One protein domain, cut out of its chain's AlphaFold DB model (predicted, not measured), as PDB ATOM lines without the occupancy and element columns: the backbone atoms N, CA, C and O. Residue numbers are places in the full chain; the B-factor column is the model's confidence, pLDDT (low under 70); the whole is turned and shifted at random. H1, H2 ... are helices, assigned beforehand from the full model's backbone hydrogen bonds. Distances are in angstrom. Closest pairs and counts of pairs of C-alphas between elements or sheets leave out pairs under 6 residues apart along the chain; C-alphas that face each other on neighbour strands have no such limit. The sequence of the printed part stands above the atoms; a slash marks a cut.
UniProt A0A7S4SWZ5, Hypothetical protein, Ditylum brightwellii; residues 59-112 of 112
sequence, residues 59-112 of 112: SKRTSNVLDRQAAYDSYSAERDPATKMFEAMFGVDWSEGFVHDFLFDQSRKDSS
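This is residues 59 to 112 of the 112 residues of the protein "Hypothetical protein" of Ditylum brightwellii (UniProt A0A7S4SWZ5). A long helix, H1, sticks out with residues 59 to 65 from a small head, where short H2 turns the chain and H3 folds back to the end of H1. The all-helix printed part has 54 residues, with three named helices in the order H1, H2, H3 and no named strand. It is loose, with a radius of gyration of the C-alphas of 12.8 A, and elongated, spanning 42 by 24 by 14 A.

H1, residues 59 to 77, only just touches H3, residues 92 to 103, with 3 pairs of C-alphas within 8 A, by residue 77 alone and residues 99 to 103 of H3. Their closest C-alphas, of Ala 77 and Val 99, are 6.1 A apart; the tilt is shallow, 27 degrees, opposite ways. H2, residues 83 to 90, is only just apart from H1, at 8.3 A. H2 touches H3, closest at the C-alphas of Glu 87 and Ser 95, 5.4 A, at a steep tilt of 60 degrees, opposite ways. Every O i to N i+4 pair is within hydrogen-bond range in H1 and H2, and 7 of 8 in H3.

H1 begins at C-alpha 59 (134.627, 117.041, 89.566) and is 26.7 A long; H2 is 10.3 A; H3, 15.1 A, ends at C-alpha 103 (147.163, 117.348, 112.395).

The farthest C-alphas, of Ser 59 and Ala 88, are 42.7 A apart. The printed part has no cut, and both links are tight. Residues 109 to 112 have pLDDT under 70.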
ATOM      1  N   SER A  59     135.376 117.125  88.304       93.69
ATOM      2  CA  SER A  59     134.627 117.041  89.566       93.69
ATOM      3  C   SER A  59     134.669 115.640  90.180       93.69
ATOM      4  O   SER A  59     134.849 115.491  91.386       93.69
ATOM      5  N   LYS A  60     134.584 114.601  89.341       94.31
ATOM      6  CA  LYS A  60     134.701 113.201  89.761       94.31
ATOM      7  C   LYS A  60     136.070 112.889  90.368       94.31
ATOM      8  O   LYS A  60     136.130 112.197  91.384       94.31
ATOM      9  N   ARG A  61     137.165 113.347  89.750       93.50
ATOM     10  CA  ARG A  61     138.516 113.089  90.260       93.50
ATOM     11  C   ARG A  61     138.758 113.856  91.549       93.50
ATOM     12  O   ARG A  61     139.212 113.247  92.512       93.50
ATOM     13  N   THR A  62     138.409 115.139  91.573       94.50
ATOM     14  CA  THR A  62     138.543 115.996  92.754       94.50
ATOM     15  C   THR A  62     137.764 115.428  93.936       94.50
ATOM     16  O   THR A  62     138.356 115.225  94.989       94.50
ATOM     17  N   SER A  63     136.489 115.062  93.748       95.06
ATOM     18  CA  SER A  63     135.679 114.425  94.798       95.06
ATOM     19  C   SER A  63     136.333 113.144  95.310       95.06
ATOM     20  O   SER A  63     136.494 112.979  96.511       95.06
ATOM     21  N   ASN A  64     136.798 112.261  94.417       95.44
ATOM     22  CA  ASN A  64     137.428 111.013  94.850       95.44
ATOM     23  C   ASN A  64     138.740 111.220  95.623       95.44
ATOM     24  O   ASN A  64     139.067 110.412  96.489       95.44
ATOM     25  N   VAL A  65     139.521 112.244  95.272       94.88
ATOM     26  CA  VAL A  65     140.755 112.582  95.992       94.88
ATOM     27  C   VAL A  65     140.424 113.127  97.379       94.88
ATOM     28  O   VAL A  65     141.023 112.653  98.340       94.88
ATOM     29  N   LEU A  66     139.448 114.033  97.485       94.31
ATOM     30  CA  LEU A  66     138.990 114.583  98.764       94.31
ATOM     31  C   LEU A  66     138.470 113.481  99.695       94.31
ATOM     32  O   LEU A  66     138.940 113.374 100.822       94.31
ATOM     33  N   ASP A  67     137.620 112.577  99.200       95.31
ATOM     34  CA  ASP A  67     137.106 111.457 100.004       95.31
ATOM     35  C   ASP A  67     138.242 110.574 100.553       95.31
ATOM     36  O   ASP A  67     138.196 110.097 101.686       95.31
ATOM     37  N   ARG A  68     139.290 110.344  99.748       95.38
ATOM     38  CA  ARG A  68     140.457 109.547 100.160       95.38
ATOM     39  C   ARG A  68     141.344 110.278 101.165       95.38
ATOM     40  O   ARG A  68     141.935 109.607 102.007       95.38
ATOM     41  N   GLN A  69     141.452 111.602 101.070       95.56
ATOM     42  CA  GLN A  69     142.174 112.423 102.044       95.56
ATOM     43  C   GLN A  69     141.429 112.453 103.382       95.56
ATOM     44  O   GLN A  69     142.018 112.111 104.398       95.56
ATOM     45  N   ALA A  70     140.116 112.700 103.374       95.38
ATOM     46  CA  ALA A  70     139.294 112.646 104.583       95.38
ATOM     47  C   ALA A  70     139.311 111.257 105.251       95.38
ATOM     48  O   ALA A  70     139.369 111.140 106.477       95.38
ATOM     49  N   ALA A  71     139.321 110.182 104.451       95.00
ATOM     50  CA  ALA A  71     139.474 108.822 104.965       95.00
ATOM     51  C   ALA A  71     140.848 108.581 105.616       95.00
ATOM     52  O   ALA A  71     140.917 107.876 106.623       95.00
ATOM     53  N   TYR A  72     141.925 109.149 105.060       95.38
ATOM     54  CA  TYR A  72     143.265 109.091 105.654       95.38
ATOM     55  C   TYR A  72     143.322 109.847 106.985       95.38
ATOM     56  O   TYR A  72     143.821 109.298 107.968       95.38
ATOM     57  N   ASP A  73     142.768 111.057 107.034       96.00
ATOM     58  CA  ASP A  73     142.735 111.885 108.240       96.00
ATOM     59  C   ASP A  73     141.935 111.209 109.351       96.00
ATOM     60  O   ASP A  73     142.429 111.048 110.465       96.00
ATOM     61  N   SER A  74     140.729 110.726 109.035       94.31
ATOM     62  CA  SER A  74     139.888 109.981 109.980       94.31
ATOM     63  C   SER A  74     140.608 108.751 110.533       94.31
ATOM     64  O   SER A  74     140.607 108.503 111.736       94.31
ATOM     65  N   TYR A  75     141.251 107.983 109.651       93.69
ATOM     66  CA  TYR A  75     142.002 106.795 110.033       93.69
ATOM     67  C   TYR A  75     143.189 107.127 110.943       93.69
ATOM     68  O   TYR A  75     143.411 106.408 111.917       93.69
ATOM     69  N   SER A  76     143.940 108.181 110.621       93.75
ATOM     70  CA  SER A  76     145.173 108.551 111.317       93.75
ATOM     71  C   SER A  76     144.890 109.217 112.661       93.75
ATOM     72  O   SER A  76     145.529 108.860 113.645       93.75
ATOM     73  N   ALA A  77     143.870 110.074 112.753       93.69
ATOM     74  CA  ALA A  77     143.459 110.705 114.007       93.69
ATOM     75  C   ALA A  77     143.089 109.684 115.099       93.69
ATOM     76  O   ALA A  77     143.431 109.858 116.266       93.69
ATOM     77  N   GLU A  78     142.445 108.575 114.719       90.94
ATOM     78  CA  GLU A  78     142.077 107.497 115.648       90.94
ATOM     79  C   GLU A  78     143.270 106.622 116.077       90.94
ATOM     80  O   GLU A  78     143.187 105.892 117.069       90.94
ATOM     81  N   ARG A  79     144.365 106.635 115.309       89.44
ATOM     82  CA  ARG A  79     145.424 105.618 115.372       89.44
ATOM     83  C   ARG A  79     146.823 106.154 115.653       89.44
ATOM     84  O   ARG A  79     147.715 105.355 115.958       89.44
ATOM     85  N   ASP A  80     147.018 107.467 115.581       90.00
ATOM     86  CA  ASP A  80     148.317 108.091 115.792       90.00
ATOM     87  C   ASP A  80     148.863 107.747 117.196       90.00
ATOM     88  O   ASP A  80     148.238 108.060 118.217       90.00
ATOM     89  N   PRO A  81     150.038 107.091 117.298       89.31
ATOM     90  CA  PRO A  81     150.655 106.788 118.585       89.31
ATOM     91  C   PRO A  81     150.986 108.033 119.423       89.31
ATOM     92  O   PRO A  81     151.151 107.904 120.640       89.31
ATOM     93  N   ALA A  82     151.111 109.214 118.805       90.75
ATOM     94  CA  ALA A  82     151.498 110.450 119.475       90.75
ATOM     95  C   ALA A  82     150.396 111.038 120.373       90.75
ATOM     96  O   ALA A  82     150.725 111.768 121.307       90.75
ATOM     97  N   THR A  83     149.120 110.680 120.178       90.31
ATOM     98  CA  THR A  83     147.996 111.248 120.951       90.31
ATOM     99  C   THR A  83     148.200 111.105 122.459       90.31
ATOM    100  O   THR A  83     148.130 112.080 123.197       90.31
ATOM    101  N   LYS A  84     148.603 109.920 122.933       91.19
ATOM    102  CA  LYS A  84     148.864 109.690 124.369       91.19
ATOM    103  C   LYS A  84     150.030 110.507 124.919       91.19
ATOM    104  O   LYS A  84     150.060 110.827 126.105       91.19
ATOM    105  N   MET A  85     151.020 110.799 124.077       95.19
ATOM    106  CA  MET A  85     152.140 111.657 124.455       95.19
ATOM    107  C   MET A  85     151.656 113.101 124.624       95.19
ATOM    108  O   MET A  85     152.000 113.735 125.618       95.19
ATOM    109  N   PHE A  86     150.823 113.597 123.705       95.19
ATOM    110  CA  PHE A  86     150.238 114.934 123.801       95.19
ATOM    111  C   PHE A  86     149.311 115.079 125.010       95.19
ATOM    112  O   PHE A  86     149.464 116.042 125.757       95.19
ATOM    113  N   GLU A  87     148.437 114.105 125.278       95.81
ATOM    114  CA  GLU A  87     147.581 114.086 126.475       95.81
ATOM    115  C   GLU A  87     148.400 114.218 127.768       95.81
ATOM    116  O   GLU A  87     148.053 114.997 128.655       95.81
ATOM    117  N   ALA A  88     149.515 113.486 127.870       96.06
ATOM    118  CA  ALA A  88     150.383 113.520 129.044       96.06
ATOM    119  C   ALA A  88     151.134 114.854 129.203       96.06
ATOM    120  O   ALA A  88     151.426 115.259 130.328       96.06
ATOM    121  N   MET A  89     151.468 115.523 128.097       96.19
ATOM    122  CA  MET A  89     152.223 116.780 128.110       96.19
ATOM    123  C   MET A  89     151.334 118.019 128.253       96.19
ATOM    124  O   MET A  89     151.745 118.991 128.887       96.19
ATOM    125  N   PHE A  90     150.143 117.997 127.655       96.69
ATOM    126  CA  PHE A  90     149.327 119.192 127.415       96.69
ATOM    127  C   PHE A  90     147.858 119.041 127.841       96.69
ATOM    128  O   PHE A  90     147.125 120.027 127.839       96.69
ATOM    129  N   GLY A  91     147.435 117.845 128.259       96.25
ATOM    130  CA  GLY A  91     146.056 117.550 128.645       96.25
ATOM    131  C   GLY A  91     145.193 117.054 127.482       96.25
ATOM    132  O   GLY A  91     145.516 117.248 126.309       96.25
ATOM    133  N   VAL A  92     144.089 116.391 127.832       94.88
ATOM    134  CA  VAL A  92     143.195 115.711 126.878       94.88
ATOM    135  C   VAL A  92     142.541 116.703 125.920       94.88
ATOM    136  O   VAL A  92     142.693 116.547 124.715       94.88
ATOM    137  N   ASP A  93     141.919 117.765 126.436       95.25
ATOM    138  CA  ASP A  93     141.189 118.739 125.610       95.25
ATOM    139  C   ASP A  93     142.099 119.429 124.579       95.25
ATOM    140  O   ASP A  93     141.724 119.618 123.422       95.25
ATOM    141  N   TRP A  94     143.325 119.784 124.983       96.38
ATOM    142  CA  TRP A  94     144.303 120.373 124.067       96.38
ATOM    143  C   TRP A  94     144.745 119.363 123.008       96.38
ATOM    144  O   TRP A  94     144.840 119.710 121.832       96.38
ATOM    145  N   SER A  95     145.006 118.118 123.416       95.81
ATOM    146  CA  SER A  95     145.422 117.049 122.508       95.81
ATOM    147  C   SER A  95     144.339 116.725 121.481       95.81
ATOM    148  O   SER A  95     144.654 116.572 120.306       95.81
ATOM    149  N   GLU A  96     143.075 116.646 121.901       93.69
ATOM    150  CA  GLU A  96     141.940 116.394 121.011       93.69
ATOM    151  C   GLU A  96     141.817 117.502 119.959       93.69
ATOM    152  O   GLU A  96     141.784 117.210 118.762       93.69
ATOM    153  N   GLY A  97     141.869 118.770 120.385       94.12
ATOM    154  CA  GLY A  97     141.890 119.906 119.465       94.12
ATOM    155  C   GLY A  97     143.100 119.879 118.528       94.12
ATOM    156  O   GLY A  97     142.960 120.072 117.329       94.12
ATOM    157  N   PHE A  98     144.300 119.576 119.024       95.38
ATOM    158  CA  PHE A  98     145.496 119.528 118.179       95.38
ATOM    159  C   PHE A  98     145.436 118.415 117.118       95.38
ATOM    160  O   PHE A  98     145.831 118.626 115.969       95.38
ATOM    161  N   VAL A  99     144.914 117.241 117.477       94.94
ATOM    162  CA  VAL A  99     144.761 116.110 116.553       94.94
ATOM    163  C   VAL A  99     143.720 116.425 115.477       94.94
ATOM    164  O   VAL A  99     144.013 116.269 114.292       94.94
ATOM    165  N   HIS A 100     142.535 116.894 115.869       94.62
ATOM    166  CA  HIS A 100     141.397 117.039 114.957       94.62
ATOM    167  C   HIS A 100     141.299 118.406 114.266       94.62
ATOM    168  O   HIS A 100     140.626 118.506 113.245       94.62
ATOM    169  N   ASP A 101     141.965 119.444 114.776       93.88
ATOM    170  CA  ASP A 101     141.873 120.807 114.223       93.88
ATOM    171  C   ASP A 101     143.145 121.220 113.473       93.88
ATOM    172  O   ASP A 101     143.149 122.247 112.796       93.88
ATOM    173  N   PHE A 102     144.236 120.454 113.612       94.56
ATOM    174  CA  PHE A 102     145.524 120.784 113.000       94.56
ATOM    175  C   PHE A 102     146.206 119.601 112.310       94.56
ATOM    176  O   PHE A 102     146.558 119.725 111.139       94.56
ATOM    177  N   LEU A 103     146.433 118.475 113.000       95.56
ATOM    178  CA  LEU A 103     147.163 117.348 112.395       95.56
ATOM    179  C   LEU A 103     146.353 116.630 111.309       95.56
ATOM    180  O   LEU A 103     146.917 116.259 110.282       95.56
ATOM    181  N   PHE A 104     145.056 116.439 111.549       96.06
ATOM    182  CA  PHE A 104     144.133 115.724 110.668       96.06
ATOM    183  C   PHE A 104     142.808 116.489 110.585       96.06
ATOM    184  O   PHE A 104     141.786 116.049 111.112       96.06
ATOM    185  N   ASP A 105     142.820 117.672 109.983       94.06
ATOM    186  CA  ASP A 105     141.684 118.602 109.989       94.06
ATOM    187  C   ASP A 105     140.426 118.061 109.282       94.06
ATOM    188  O   ASP A 105     139.306 118.400 109.670       94.06
ATOM    189  N   GLN A 106     140.572 117.136 108.326       92.94
ATOM    190  CA  GLN A 106     139.437 116.465 107.678       92.94
ATOM    191  C   GLN A 106     138.896 115.270 108.477       92.94
ATOM    192  O   GLN A 106     137.951 114.611 108.041       92.94
ATOM    193  N   SER A 107     139.472 114.966 109.645       91.12
ATOM    194  CA  SER A 107     138.949 113.939 110.557       91.12
ATOM    195  C   SER A 107     137.786 114.438 111.412       91.12
ATOM    196  O   SER A 107     137.086 113.627 112.031       91.12
ATOM    197  N   ARG A 108     137.564 115.761 111.455       79.19
ATOM    198  CA  ARG A 108     136.402 116.345 112.117       79.19
ATOM    199  C   ARG A 108     135.137 115.766 111.504       79.19
ATOM    200  O   ARG A 108     134.780 116.036 110.363       79.19
ATOM    201  N   LYS A 109     134.431 114.972 112.302       61.59
ATOM    202  CA  LYS A 109     133.052 114.602 112.003       61.59
ATOM    203  C   LYS A 109     132.247 115.870 112.226       61.59
ATOM    204  O   LYS A 109     132.153 116.323 113.369       61.59
ATOM    205  N   ASP A 110     131.737 116.461 111.146       55.41
ATOM    206  CA  ASP A 110     130.799 117.574 111.243       55.41
ATOM    207  C   ASP A 110     129.775 117.230 112.324       55.41
ATOM    208  O   ASP A 110     129.108 116.189 112.288       55.41
ATOM    209  N   SER A 111     129.736 118.060 113.363       41.38
ATOM    210  CA  SER A 111     128.763 117.919 114.432       41.38
ATOM    211  C   SER A 111     127.413 118.332 113.860       41.38
ATOM    212  O   SER A 111     127.080 119.499 113.964       41.38
ATOM    213  N   SER A 112     126.724 117.376 113.220       32.44
ATOM    214  CA  SER A 112     125.303 117.374 112.804       32.44
ATOM    215  C   SER A 112     124.720 118.684 112.264       32.44
ATOM    216  O   SER A 112     124.466 119.612 113.059       32.44
TER     217      SER A 112